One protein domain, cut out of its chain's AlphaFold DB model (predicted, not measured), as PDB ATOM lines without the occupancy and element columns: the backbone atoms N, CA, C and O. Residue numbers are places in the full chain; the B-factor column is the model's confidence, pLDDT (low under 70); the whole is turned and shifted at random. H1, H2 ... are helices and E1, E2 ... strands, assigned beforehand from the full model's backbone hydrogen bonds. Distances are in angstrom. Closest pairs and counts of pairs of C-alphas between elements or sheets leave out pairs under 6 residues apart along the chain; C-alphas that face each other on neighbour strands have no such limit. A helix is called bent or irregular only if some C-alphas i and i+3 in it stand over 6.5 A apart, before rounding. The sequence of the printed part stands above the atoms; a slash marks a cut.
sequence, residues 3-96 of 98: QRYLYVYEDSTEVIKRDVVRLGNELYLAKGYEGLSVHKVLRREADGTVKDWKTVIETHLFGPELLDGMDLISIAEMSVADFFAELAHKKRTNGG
ATOM      1  N   GLN A   3       4.126 -13.561 103.270       86.12
ATOM      2  CA  GLN A   3       4.768 -12.611 104.174       86.12
ATOM      3  C   GLN A   3       6.286 -12.607 103.964       86.12
ATOM      4  O   GLN A   3       6.904 -13.657 103.786       86.12
ATOM      5  N   ARG A   4       6.880 -11.408 103.956       87.94
ATOM      6  CA  ARG A   4       8.331 -11.206 103.846       87.94
ATOM      7  C   ARG A   4       8.960 -11.153 105.232       87.94
ATOM      8  O   ARG A   4       8.496 -10.376 106.070       87.94
ATOM      9  N   TYR A   5       9.996 -11.955 105.431       86.00
ATOM     10  CA  TYR A   5      10.739 -12.092 106.678       86.00
ATOM     11  C   TYR A   5      12.230 -11.872 106.417       86.00
ATOM     12  O   TYR A   5      12.770 -12.425 105.459       86.00
ATOM     13  N   LEU A   6      12.873 -11.064 107.257       86.94
ATOM     14  CA  LEU A   6      14.314 -10.832 107.241       86.94
ATOM     15  C   LEU A   6      15.019 -11.876 108.117       86.94
ATOM     16  O   LEU A   6      14.894 -11.833 109.336       86.94
ATOM     17  N   TYR A   7      15.749 -12.804 107.511       80.94
ATOM     18  CA  TYR A   7      16.575 -13.772 108.226       80.94
ATOM     19  C   TYR A   7      18.006 -13.257 108.301       80.94
ATOM     20  O   TYR A   7      18.599 -12.915 107.280       80.94
ATOM     21  N   VAL A   8      18.539 -13.201 109.518       78.06
ATOM     22  CA  VAL A   8      19.939 -12.861 109.772       78.06
ATOM     23  C   VAL A   8      20.669 -14.159 110.093       78.06
ATOM     24  O   VAL A   8      20.409 -14.783 111.122       78.06
ATOM     25  N   TYR A   9      21.529 -14.580 109.173       76.88
ATOM     26  CA  TYR A   9      22.521 -15.633 109.360       76.88
ATOM     27  C   TYR A   9      23.837 -15.004 109.834       76.88
ATOM     28  O   TYR A   9      23.967 -13.781 109.818       76.88
ATOM     29  N   GLU A  10      24.802 -15.827 110.254       80.88
ATOM     30  CA  GLU A  10      26.071 -15.351 110.839       80.88
ATOM     31  C   GLU A  10      26.763 -14.283 109.971       80.88
ATOM     32  O   GLU A  10      27.166 -13.252 110.503       80.88
ATOM     33  N   ASP A  11      26.764 -14.460 108.643       87.00
ATOM     34  CA  ASP A  11      27.456 -13.564 107.703       87.00
ATOM     35  C   ASP A  11      26.556 -12.969 106.605       87.00
ATOM     36  O   ASP A  11      27.022 -12.224 105.739       87.00
ATOM     37  N   SER A  12      25.262 -13.296 106.591       83.06
ATOM     38  CA  SER A  12      24.350 -12.831 105.544       83.06
ATOM     39  C   SER A  12      22.992 -12.439 106.097       83.06
ATOM     40  O   SER A  12      22.493 -12.967 107.088       83.06
ATOM     41  N   THR A  13      22.372 -11.465 105.443       85.06
ATOM     42  CA  THR A  13      20.977 -11.125 105.691       85.06
ATOM     43  C   THR A  13      20.189 -11.407 104.428       85.06
ATOM     44  O   THR A  13      20.473 -10.841 103.373       85.06
ATOM     45  N   GLU A  14      19.178 -12.260 104.541       87.12
ATOM     46  CA  GLU A  14      18.339 -12.659 103.422       87.12
ATOM     47  C   GLU A  14      16.874 -12.329 103.690       87.12
ATOM     48  O   GLU A  14      16.356 -12.487 104.796       87.12
ATOM     49  N   VAL A  15      16.174 -11.875 102.651       86.94
ATOM     50  CA  VAL A  15      14.723 -11.685 102.706       86.94
ATOM     51  C   VAL A  15      14.056 -12.901 102.090       86.94
ATOM     52  O   VAL A  15      14.099 -13.088 100.874       86.94
ATOM     53  N   ILE A  16      13.367 -13.687 102.913       87.06
ATOM     54  CA  ILE A  16      12.599 -14.838 102.439       87.06
ATOM     55  C   ILE A  16      11.103 -14.520 102.396       87.06
ATOM     56  O   ILE A  16      10.571 -13.746 103.201       87.06
ATOM     57  N   LYS A  17      10.397 -15.144 101.451       88.50
ATOM     58  CA  LYS A  17       8.932 -15.126 101.391       88.50
ATOM     59  C   LYS A  17       8.404 -16.431 101.976       88.50
ATOM     60  O   LYS A  17       8.747 -17.497 101.476       88.50
ATOM     61  N   ARG A  18       7.547 -16.346 102.992       85.12
ATOM     62  CA  ARG A  18       6.823 -17.495 103.550       85.12
ATOM     63  C   ARG A  18       5.330 -17.367 103.306       85.12
ATOM     64  O   ARG A  18       4.769 -16.280 103.437       85.12
ATOM     65  N   ASP A  19       4.691 -18.483 102.981       86.81
ATOM     66  CA  ASP A  19       3.237 -18.584 103.013       86.81
ATOM     67  C   ASP A  19       2.771 -18.626 104.468       86.81
ATOM     68  O   ASP A  19       3.295 -19.388 105.285       86.81
ATOM     69  N   VAL A  20       1.813 -17.759 104.795       88.50
ATOM     70  CA  VAL A  20       1.288 -17.624 106.152       88.50
ATOM     71  C   VAL A  20      -0.227 -17.472 106.162       88.50
ATOM     72  O   VAL A  20      -0.838 -16.956 105.215       88.50
ATOM     73  N   VAL A  21      -0.811 -17.850 107.297       88.75
ATOM     74  CA  VAL A  21      -2.194 -17.549 107.673       88.75
ATOM     75  C   VAL A  21      -2.164 -16.585 108.853       88.75
ATOM     76  O   VAL A  21      -1.426 -16.784 109.816       88.75
ATOM     77  N   ARG A  22      -2.938 -15.502 108.779       88.56
ATOM     78  CA  ARG A  22      -3.051 -14.538 109.878       88.56
ATOM     79  C   ARG A  22      -4.065 -15.072 110.889       88.56
ATOM     80  O   ARG A  22      -5.229 -15.221 110.547       88.56
ATOM     81  N   LEU A  23      -3.626 -15.313 112.122       85.56
ATOM     82  CA  LEU A  23      -4.485 -15.752 113.231       85.56
ATOM     83  C   LEU A  23      -4.997 -14.573 114.073       85.56
ATOM     84  O   LEU A  23      -5.962 -14.694 114.817       85.56
ATOM     85  N   GLY A  24      -4.339 -13.417 113.995       84.50
ATOM     86  CA  GLY A  24      -4.710 -12.229 114.759       84.50
ATOM     87  C   GLY A  24      -3.917 -11.007 114.319       84.50
ATOM     88  O   GLY A  24      -3.300 -11.012 113.255       84.50
ATOM     89  N   ASN A  25      -3.911  -9.940 115.122       86.50
ATOM     90  CA  ASN A  25      -3.232  -8.702 114.726       86.50
ATOM     91  C   ASN A  25      -1.739  -8.894 114.426       86.50
ATOM     92  O   ASN A  25      -1.262  -8.404 113.407       86.50
ATOM     93  N   GLU A  26      -1.042  -9.672 115.252       90.69
ATOM     94  CA  GLU A  26       0.403  -9.911 115.124       90.69
ATOM     95  C   GLU A  26       0.767 -11.398 115.079       90.69
ATOM     96  O   GLU A  26       1.946 -11.740 115.035       90.69
ATOM     97  N   LEU A  27      -0.235 -12.279 115.107       90.44
ATOM     98  CA  LEU A  27      -0.049 -13.725 115.146       90.44
ATOM     99  C   LEU A  27      -0.222 -14.319 113.755       90.44
ATOM    100  O   LEU A  27      -1.246 -14.114 113.099       90.44
ATOM    101  N   TYR A  28       0.782 -15.077 113.338       90.25
ATOM    102  CA  TYR A  28       0.845 -15.713 112.034       90.25
ATOM    103  C   TYR A  28       1.196 -17.180 112.193       90.25
ATOM    104  O   TYR A  28       2.145 -17.527 112.891       90.25
ATOM    105  N   LEU A  29       0.444 -18.025 111.508       88.19
ATOM    106  CA  LEU A  29       0.762 -19.424 111.316       88.19
ATOM    107  C   LEU A  29       1.622 -19.559 110.060       88.19
ATOM    108  O   LEU A  29       1.249 -19.045 109.003       88.19
ATOM    109  N   ALA A  30       2.746 -20.257 110.167       86.69
ATOM    110  CA  ALA A  30       3.613 -20.579 109.041       86.69
ATOM    111  C   ALA A  30       3.890 -22.084 108.990       86.69
ATOM    112  O   ALA A  30       3.973 -22.746 110.027       86.69
ATOM    113  N   LYS A  31       4.084 -22.607 107.777       81.56
ATOM    114  CA  LYS A  31       4.533 -23.984 107.540       81.56
ATOM    115  C   LYS A  31       6.033 -23.998 107.259       81.56
ATOM    116  O   LYS A  31       6.504 -23.295 106.366       81.56
ATOM    117  N   GLY A  32       6.774 -24.776 108.041       77.00
ATOM    118  CA  GLY A  32       8.189 -25.075 107.841       77.00
ATOM    119  C   GLY A  32       8.412 -26.561 107.562       77.00
ATOM    120  O   GLY A  32       7.460 -27.333 107.478       77.00
ATOM    121  N   TYR A  33       9.680 -26.957 107.441       75.75
ATOM    122  CA  TYR A  33      10.064 -28.359 107.246       75.75
ATOM    123  C   TYR A  33       9.624 -29.255 108.416       75.75
ATOM    124  O   TYR A  33       9.116 -30.348 108.207       75.75
ATOM    125  N   GLU A  34       9.755 -28.756 109.646       75.00
ATOM    126  CA  GLU A  34       9.441 -29.501 110.873       75.00
ATOM    127  C   GLU A  34       7.955 -29.473 111.268       75.00
ATOM    128  O   GLU A  34       7.587 -30.056 112.281       75.00
ATOM    129  N   GLY A  35       7.097 -28.780 110.511       80.00
ATOM    130  CA  GLY A  35       5.668 -28.668 110.811       80.00
ATOM    131  C   GLY A  35       5.147 -27.230 110.832       80.00
ATOM    132  O   GLY A  35       5.698 -26.333 110.182       80.00
ATOM    133  N   LEU A  36       4.048 -27.008 111.558       81.12
ATOM    134  CA  LEU A  36       3.443 -25.682 111.715       81.12
ATOM    135  C   LEU A  36       4.006 -24.963 112.935       81.12
ATOM    136  O   LEU A  36       4.150 -25.544 114.000       81.12
ATOM    137  N   SER A  37       4.236 -23.663 112.806       84.31
ATOM    138  CA  SER A  37       4.635 -22.811 113.928       84.31
ATOM    139  C   SER A  37       3.815 -21.535 113.956       84.31
ATOM    140  O   SER A  37       3.402 -21.015 112.914       84.31
ATOM    141  N   VAL A  38       3.574 -21.032 115.166       87.50
ATOM    142  CA  VAL A  38       2.934 -19.731 115.363       87.50
ATOM    143  C   VAL A  38       4.005 -18.719 115.720       87.50
ATOM    144  O   VAL A  38       4.741 -18.874 116.697       87.50
ATOM    145  N   HIS A  39       4.062 -17.655 114.934       89.56
ATOM    146  CA  HIS A  39       4.975 -16.545 115.120       89.56
ATOM    147  C   HIS A  39       4.204 -15.298 115.544       89.56
ATOM    148  O   HIS A  39       3.187 -14.946 114.942       89.56
ATOM    149  N   LYS A  40       4.734 -14.597 116.546       92.44
ATOM    150  CA  LYS A  40       4.353 -13.225 116.862       92.44
ATOM    151  C   LYS A  40       5.327 -12.270 116.181       92.44
ATOM    152  O   LYS A  40       6.530 -12.334 116.432       92.44
ATOM    153  N   VAL A  41       4.808 -11.382 115.343       92.50
ATOM    154  CA  VAL A  41       5.586 -10.281 114.764       92.50
ATOM    155  C   VAL A  41       5.778  -9.200 115.822       92.50
ATOM    156  O   VAL A  41       4.803  -8.746 116.407       92.50
ATOM    157  N   LEU A  42       7.030  -8.813 116.071       93.25
ATOM    158  CA  LEU A  42       7.394  -7.794 117.061       93.25
ATOM    159  C   LEU A  42       7.707  -6.453 116.401       93.25
ATOM    160  O   LEU A  42       7.369  -5.402 116.936       93.25
ATOM    161  N   ARG A  43       8.347  -6.492 115.227       93.25
ATOM    162  CA  ARG A  43       8.693  -5.290 114.471       93.25
ATOM    163  C   ARG A  43       8.549  -5.521 112.978       93.25
ATOM    164  O   ARG A  43       8.993  -6.537 112.434       93.25
ATOM    165  N   ARG A  44       7.951  -4.534 112.319       92.56
ATOM    166  CA  ARG A  44       7.715  -4.516 110.881       92.56
ATOM    167  C   ARG A  44       8.132  -3.167 110.314       92.56
ATOM    168  O   ARG A  44       7.891  -2.138 110.936       92.56
ATOM    169  N   GLU A  45       8.759  -3.200 109.153       92.88
ATOM    170  CA  GLU A  45       9.112  -2.004 108.394       92.88
ATOM    171  C   GLU A  45       7.892  -1.444 107.653       92.88
ATOM    172  O   GLU A  45       6.886  -2.136 107.470       92.88
ATOM    173  N   ALA A  46       7.998  -0.197 107.187       91.56
ATOM    174  CA  ALA A  46       6.933   0.483 106.444       91.56
ATOM    175  C   ALA A  46       6.534  -0.256 105.153       91.56
ATOM    176  O   ALA A  46       5.381  -0.204 104.734       91.56
ATOM    177  N   ASP A  47       7.468  -0.991 104.545       90.00
ATOM    178  CA  ASP A  47       7.212  -1.803 103.355       90.00
ATOM    179  C   ASP A  47       6.517  -3.148 103.675       90.00
ATOM    180  O   ASP A  47       6.181  -3.926 102.779       90.00
ATOM    181  N   GLY A  48       6.299  -3.449 104.957       87.12
ATOM    182  CA  GLY A  48       5.675  -4.677 105.432       87.12
ATOM    183  C   GLY A  48       6.644  -5.833 105.702       87.12
ATOM    184  O   GLY A  48       6.171  -6.906 106.094       87.12
ATOM    185  N   THR A  49       7.959  -5.647 105.524       91.38
ATOM    186  CA  THR A  49       8.989  -6.638 105.878       91.38
ATOM    187  C   THR A  49       9.046  -6.832 107.390       91.38
ATOM    188  O   THR A  49       9.140  -5.871 108.151       91.38
ATOM    189  N   VAL A  50       8.983  -8.084 107.843       91.94
ATOM    190  CA  VAL A  50       9.127  -8.428 109.262       91.94
ATOM    191  C   VAL A  50      10.614  -8.532 109.591       91.94
ATOM    192  O   VAL A  50      11.294  -9.384 109.020       91.94
ATOM    193  N   LYS A  51      11.102  -7.685 110.505       89.44
ATOM    194  CA  LYS A  51      12.493  -7.730 110.988       89.44
ATOM    195  C   LYS A  51      12.657  -8.574 112.237       89.44
ATOM    196  O   LYS A  51      13.575  -9.376 112.302       89.44
ATOM    197  N   ASP A  52      11.736  -8.415 113.184       87.88
ATOM    198  CA  ASP A  52      11.802  -9.129 114.451       87.88
ATOM    199  C   ASP A  52      10.517  -9.925 114.643       87.88
ATOM    200  O   ASP A  52       9.400  -9.393 114.557       87.88
ATOM    201  N   TRP A  53      10.676 -11.207 114.939       90.12
ATOM    202  CA  TRP A  53       9.587 -12.089 115.318       90.12
ATOM    203  C   TRP A  53      10.039 -13.041 116.413       90.12
ATOM    204  O   TRP A  53      11.224 -13.306 116.600       90.12
ATOM    205  N   LYS A  54       9.059 -13.597 117.115       89.12
ATOM    206  CA  LYS A  54       9.264 -14.664 118.085       89.12
ATOM    207  C   LYS A  54       8.361 -15.833 117.733       89.12
ATOM    208  O   LYS A  54       7.162 -15.647 117.529       89.12
ATOM    209  N   THR A  55       8.916 -17.036 117.697       87.31
ATOM    210  CA  THR A  55       8.104 -18.256 117.714       87.31
ATOM    211  C   THR A  55       7.462 -18.375 119.093       87.31
ATOM    212  O   THR A  55       8.157 -18.390 120.106       87.31
ATOM    213  N   VAL A  56       6.131 -18.358 119.140       87.00
ATOM    214  CA  VAL A  56       5.356 -18.460 120.389       87.00
ATOM    215  C   VAL A  56       4.799 -19.862 120.604       87.00
ATOM    216  O   VAL A  56       4.540 -20.237 121.741       87.00
ATOM    217  N   ILE A  57       4.641 -20.631 119.524       80.12
ATOM    218  CA  ILE A  57       4.302 -22.053 119.557       80.12
ATOM    219  C   ILE A  57       5.217 -22.749 118.550       80.12
ATOM    220  O   ILE A  57       5.225 -22.385 117.370       80.12
ATOM    221  N   GLU A  58       6.019 -23.697 119.033       64.19
ATOM    222  CA  GLU A  58       7.032 -24.398 118.244       64.19
ATOM    223  C   GLU A  58       6.465 -25.550 117.400       64.19
ATOM    224  O   GLU A  58       5.431 -26.138 117.718       64.19
ATOM    225  N   THR A  59       7.197 -25.865 116.328       59.09
ATOM    226  CA  THR A  59       6.903 -26.871 115.290       59.09
ATOM    227  C   THR A  59       6.648 -28.267 115.835       59.09
ATOM    228  O   THR A  59       5.769 -28.967 115.339       59.09
ATOM    229  N   HIS A  60       7.333 -28.646 116.912       57.66
ATOM    230  CA  HIS A  60       7.175 -29.953 117.548       57.66
ATOM    231  C   HIS A  60       5.792 -30.168 118.194       57.66
ATOM    232  O   HIS A  60       5.423 -31.303 118.488       57.66
ATOM    233  N   LEU A  61       5.007 -29.105 118.423       61.19
ATOM    234  CA  LEU A  61       3.630 -29.236 118.917       61.19
ATOM    235  C   LEU A  61       2.638 -29.606 117.806       61.19
ATOM    236  O   LEU A  61       1.589 -30.176 118.108       61.19
ATOM    237  N   PHE A  62       2.978 -29.309 116.548       73.06
ATOM    238  CA  PHE A  62       2.174 -29.578 115.354       73.06
ATOM    239  C   PHE A  62       3.041 -30.262 114.292       73.06
ATOM    240  O   PHE A  62       3.282 -29.709 113.210       73.06
ATOM    241  N   GLY A  63       3.543 -31.447 114.647       70.25
ATOM    242  CA  GLY A  63       4.415 -32.241 113.792       70.25
ATOM    243  C   GLY A  63       3.750 -32.622 112.462       70.25
ATOM    244  O   GLY A  63       2.519 -32.578 112.352       70.25
ATOM    245  N   PRO A  64       4.537 -32.989 111.435       72.69
ATOM    246  CA  PRO A  64       4.038 -33.313 110.096       72.69
ATOM    247  C   PRO A  64       2.889 -34.332 110.084       72.69
ATOM    248  O   PRO A  64       1.981 -34.227 109.265       72.69
ATOM    249  N   GLU A  65       2.887 -35.272 111.027       71.06
ATOM    250  CA  GLU A  65       1.872 -36.308 111.221       71.06
ATOM    251  C   GLU A  65       0.495 -35.774 111.644       71.06
ATOM    252  O   GLU A  65      -0.529 -36.386 111.353       71.06
ATOM    253  N   LEU A  66       0.447 -34.621 112.317       65.31
ATOM    254  CA  LEU A  66      -0.809 -33.939 112.640       65.31
ATOM    255  C   LEU A  66      -1.327 -33.130 111.447       65.31
ATOM    256  O   LEU A  66      -2.505 -32.783 111.412       65.31
ATOM    257  N   LEU A  67      -0.461 -32.846 110.472       64.62
ATOM    258  CA  LEU A  67      -0.746 -32.014 109.304       64.62
ATOM    259  C   LEU A  67      -1.173 -32.813 108.081       64.62
ATOM    260  O   LEU A  67      -1.474 -32.208 107.051       64.62
ATOM    261  N   ASP A  68      -1.201 -34.141 108.172       66.06
ATOM    262  CA  ASP A  68      -1.655 -34.962 107.063       66.06
ATOM    263  C   ASP A  68      -3.115 -34.597 106.730       66.06
ATOM    264  O   ASP A  68      -4.000 -34.600 107.598       66.06
ATOM    265  N   GLY A  69      -3.333 -34.141 105.493       62.44
ATOM    266  CA  GLY A  69      -4.606 -33.588 105.015       62.44
ATOM    267  C   GLY A  69      -4.928 -32.128 105.388       62.44
ATOM    268  O   GLY A  69      -6.035 -31.689 105.095       62.44
ATOM    269  N   MET A  70      -4.019 -31.361 106.008       67.75
ATOM    270  CA  MET A  70      -4.213 -29.925 106.285       67.75
ATOM    271  C   MET A  70      -3.154 -29.066 105.585       67.75
ATOM    272  O   MET A  70      -2.002 -28.963 106.018       67.75
ATOM    273  N   ASP A  71      -3.551 -28.407 104.498       74.25
ATOM    274  CA  ASP A  71      -2.753 -27.350 103.883       74.25
ATOM    275  C   ASP A  71      -3.124 -25.960 104.434       74.25
ATOM    276  O   ASP A  71      -4.132 -25.761 105.112       74.25
ATOM    277  N   LEU A  72      -2.267 -24.969 104.172       71.31
ATOM    278  CA  LEU A  72      -2.492 -23.597 104.640       71.31
ATOM    279  C   LEU A  72      -3.733 -22.948 104.006       71.31
ATOM    280  O   LEU A  72      -4.210 -21.950 104.539       71.31
ATOM    281  N   ILE A  73      -4.224 -23.472 102.878       76.44
ATOM    282  CA  ILE A  73      -5.422 -22.966 102.200       76.44
ATOM    283  C   ILE A  73      -6.647 -23.370 103.019       76.44
ATOM    284  O   ILE A  73      -7.393 -22.504 103.462       76.44
ATOM    285  N   SER A  74      -6.752 -24.656 103.341       76.00
ATOM    286  CA  SER A  74      -7.794 -25.226 104.194       76.00
ATOM    287  C   SER A  74      -7.825 -24.540 105.561       76.00
ATOM    288  O   SER A  74      -8.891 -24.203 106.061       76.00
ATOM    289  N   ILE A  75      -6.651 -24.254 106.143       76.44
ATOM    290  CA  ILE A  75      -6.543 -23.539 107.425       76.44
ATOM    291  C   ILE A  75      -6.979 -22.068 107.310       76.44
ATOM    292  O   ILE A  75      -7.514 -21.507 108.260       76.44
ATOM    293  N   ALA A  76      -6.753 -21.422 106.165       76.25
ATOM    294  CA  ALA A  76      -7.158 -20.033 105.953       76.25
ATOM    295  C   ALA A  76      -8.677 -19.862 105.805       76.25
ATOM    296  O   ALA A  76      -9.182 -18.763 106.035       76.25
ATOM    297  N   GLU A  77      -9.387 -20.918 105.408       81.31
ATOM    298  CA  GLU A  77     -10.844 -20.924 105.231       81.31
ATOM    299  C   GLU A  77     -11.606 -21.195 106.535       81.31
ATOM    300  O   GLU A  77     -12.786 -20.861 106.646       81.31
ATOM    301  N   MET A  78     -10.936 -21.757 107.542       81.12
ATOM    302  CA  MET A  78     -11.513 -22.035 108.858       81.12
ATOM    303  C   MET A  78     -11.284 -20.888 109.845       81.12
ATOM    304  O   MET A  78     -10.342 -20.097 109.732       81.12
ATOM    305  N   SER A  79     -12.158 -20.787 110.850       81.81
ATOM    306  CA  SER A  79     -11.923 -19.845 111.938       81.81
ATOM    307  C   SER A  79     -10.712 -20.285 112.767       81.81
ATOM    308  O   SER A  79     -10.367 -21.464 112.842       81.81
ATOM    309  N   VAL A  80     -10.072 -19.335 113.453       79.19
ATOM    310  CA  VAL A  80      -8.947 -19.645 114.354       79.19
ATOM    311  C   VAL A  80      -9.367 -20.634 115.447       79.19
ATOM    312  O   VAL A  80      -8.577 -21.492 115.830       79.19
ATOM    313  N   ALA A  81     -10.608 -20.535 115.928       80.38
ATOM    314  CA  ALA A  81     -11.149 -21.457 116.919       80.38
ATOM    315  C   ALA A  81     -11.275 -22.881 116.355       80.38
ATOM    316  O   ALA A  81     -10.824 -23.826 117.004       80.38
ATOM    317  N   ASP A  82     -11.805 -23.021 115.137       82.44
ATOM    318  CA  ASP A  82     -11.963 -24.318 114.469       82.44
ATOM    319  C   ASP A  82     -10.609 -24.967 114.181       82.44
ATOM    320  O   ASP A  82     -10.428 -26.154 114.431       82.44
ATOM    321  N   PHE A  83      -9.619 -24.176 113.755       81.25
ATOM    322  CA  PHE A  83      -8.252 -24.654 113.551       81.25
ATOM    323  C   PHE A  83      -7.661 -25.281 114.824       81.25
ATOM    324  O   PHE A  83      -7.137 -26.396 114.795       81.25
ATOM    325  N   PHE A  84      -7.758 -24.593 115.967       79.44
ATOM    326  CA  PHE A  84      -7.254 -25.143 117.228       79.44
ATOM    327  C   PHE A  84      -8.085 -26.333 117.727       79.44
ATOM    328  O   PHE A  84      -7.523 -27.241 118.346       79.44
ATOM    329  N   ALA A  85      -9.392 -26.363 117.451       82.62
ATOM    330  CA  ALA A  85     -10.252 -27.496 117.775       82.62
ATOM    331  C   ALA A  85      -9.876 -28.750 116.965       82.62
ATOM    332  O   ALA A  85      -9.725 -29.824 117.550       82.62
ATOM    333  N   GLU A  86      -9.644 -28.605 115.659       81.00
ATOM    334  CA  GLU A  86      -9.204 -29.682 114.764       81.00
ATOM    335  C   GLU A  86      -7.844 -30.244 115.199       81.00
ATOM    336  O   GLU A  86      -7.669 -31.456 115.336       81.00
ATOM    337  N   LEU A  87      -6.891 -29.369 115.537       77.25
ATOM    338  CA  LEU A  87      -5.596 -29.789 116.079       77.25
ATOM    339  C   LEU A  87      -5.736 -30.568 117.394       77.25
ATOM    340  O   LEU A  87      -5.077 -31.594 117.588       77.25
ATOM    341  N   ALA A  88      -6.596 -30.104 118.304       79.19
ATOM    342  CA  ALA A  88      -6.856 -30.794 119.563       79.19
ATOM    343  C   ALA A  88      -7.510 -32.167 119.337       79.19
ATOM    344  O   ALA A  88      -7.158 -33.132 120.022       79.19
ATOM    345  N   HIS A  89      -8.423 -32.265 118.367       82.06
ATOM    346  CA  HIS A  89      -9.047 -33.518 117.960       82.06
ATOM    347  C   HIS A  89      -8.004 -34.503 117.416       82.06
ATOM    348  O   HIS A  89      -7.864 -35.599 117.962       82.06
ATOM    349  N   LYS A  90      -7.187 -34.091 116.436       77.06
ATOM    350  CA  LYS A  90      -6.134 -34.941 115.851       77.06
ATOM    351  C   LYS A  90      -5.091 -35.399 116.867       77.06
ATOM    352  O   LYS A  90      -4.649 -36.545 116.830       77.06
ATOM    353  N   LYS A  91      -4.720 -34.540 117.822       73.88
ATOM    354  CA  LYS A  91      -3.809 -34.924 118.910       73.88
ATOM    355  C   LYS A  91      -4.397 -36.033 119.788       73.88
ATOM    356  O   LYS A  91      -3.660 -36.921 120.208       73.88
ATOM    357  N   ARG A  92      -5.707 -36.004 120.060       75.62
ATOM    358  CA  ARG A  92      -6.392 -37.059 120.826       75.62
ATOM    359  C   ARG A  92      -6.476 -38.367 120.045       75.62
ATOM    360  O   ARG A  92      -6.221 -39.417 120.623       75.62
ATOM    361  N   THR A  93      -6.788 -38.311 118.752       71.44
ATOM    362  CA  THR A  93      -6.910 -39.517 117.919       71.44
ATOM    363  C   THR A  93      -5.558 -40.166 117.626       71.44
ATOM    364  O   THR A  93      -5.451 -41.384 117.688       71.44
ATOM    365  N   ASN A  94      -4.507 -39.375 117.378       66.00
ATOM    366  CA  ASN A  94      -3.165 -39.896 117.089       66.00
ATOM    367  C   ASN A  94      -2.376 -40.250 118.365       66.00
ATOM    368  O   ASN A  94      -1.501 -41.110 118.331       66.00
ATOM    369  N   GLY A  95      -2.680 -39.608 119.500       55.91
ATOM    370  CA  GLY A  95      -2.047 -39.874 120.796       55.91
ATOM    371  C   GLY A  95      -2.655 -41.035 121.593       55.91
ATOM    372  O   GLY A  95      -2.055 -41.450 122.578       55.91
ATOM    373  N   GLY A  96      -3.816 -41.564 121.186       45.62
ATOM    374  CA  GLY A  96      -4.533 -42.646 121.879       45.62
ATOM    375  C   GLY A  96      -4.039 -44.073 121.596       45.62
ATOM    376  O   GLY A  96      -4.610 -45.013 122.134       45.62
TER     377      GLY A  96
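Overview. This is residues 3 to 96 of the 98 residues of an uncharacterized protein of Bacillus sp. CBEL-1 (UniProt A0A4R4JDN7). One sheet of five strands, E1 to E5, is curled into a small, nearly closed barrel, with its two edge strands E1 and E5 meeting at the seam. The short helix H1 packs on this sheet over E2, and the longer helix H2 lies beyond it at one end of the domain, apart from the five strands. The printed part has 94 residues, with five named strands followed by two named helices, in the order E1 E2 E3 E4 E5 H1 H2; the sheet has that same strand order, is antiparallel throughout, and the class is mixed, helices and strands. The whole is only just compact, close to loose, with a radius of gyration of the C-alphas of 14.4 A, and elongated, spanning 45 by 27 by 20 A.

Along the chain. E1 is residues 3 to 8, 16.2 A long, beginning at C-alpha 3 at (4.768, -12.611, 104.174). E2, residues 13 to 22, is 24.6 A long and bends by 67 degrees at residue 19. E3 is residues 27 to 32, 15.8 A. E4, residues 35 to 44, is 24.2 A long and bends by 57 degrees at residue 41. E5, residues 50 to 57, is 17.7 A long and ends at C-alpha 57 at (4.302, -22.053, 119.557). H1, residues 72 to 77, is 8.8 A long; H2, residues 80 to 95, is 22.3 A long and ends at C-alpha 95 at (-2.047, -39.874, 120.796).

Arrangement. The strands form a meander, each the antiparallel neighbour of the one before, and each successive pair is a hairpin. N 5 and O 16 of E1 and E2 are 2.9 A apart, N 29 and O 21 of E3 and E2 2.8 A, N 39 and O 28 of E4 and E3 2.8 A, and N 40 and O 54 of E4 and E5 2.8 A, each within hydrogen-bond range. The pairing of E2 is staggered: residues 13 to 18 pair with E1 and 20 to 22 with E3. It is a folded sheet, bent back on itself, in which E1 and E2 face E4 and E5 with E3 as the hinge. The closest C-alphas of E1 and E5, those of Tyr 5 and Val 50, are 4.8 A apart. H1 is on the sheet at a height of 8.9 A and only just over E2 alone, 4 of its 6 C-alphas falling on E2 and 2 on E3. On the local plane it stands at 27 degrees to E2, only just along the strands. The closest C-alphas of H1 and E2, those of Ala 76 and Val 21, are 5.8 A apart. H2 is not on the sheet. H1 and H2 are close but not clearly touching, Ile 75 and Phe 83 having the closest C-alphas at 6.5 A, with a steep tilt of 53 degrees, opposite ways. In H1 and H2 every O i to N i+4 pair is within hydrogen-bond range.

Size, cuts and confidence. The C-alphas farthest apart, those of Ala 46 and Gly 96, are 47.2 A apart. The printed part has no cut. The link from E5 to H1, residues 58 to 71, is long; the other links are tight. Mean pLDDT of the printed part is 80.7, with residues 58 to 61, 66 to 70 and 94 to 96 under 70.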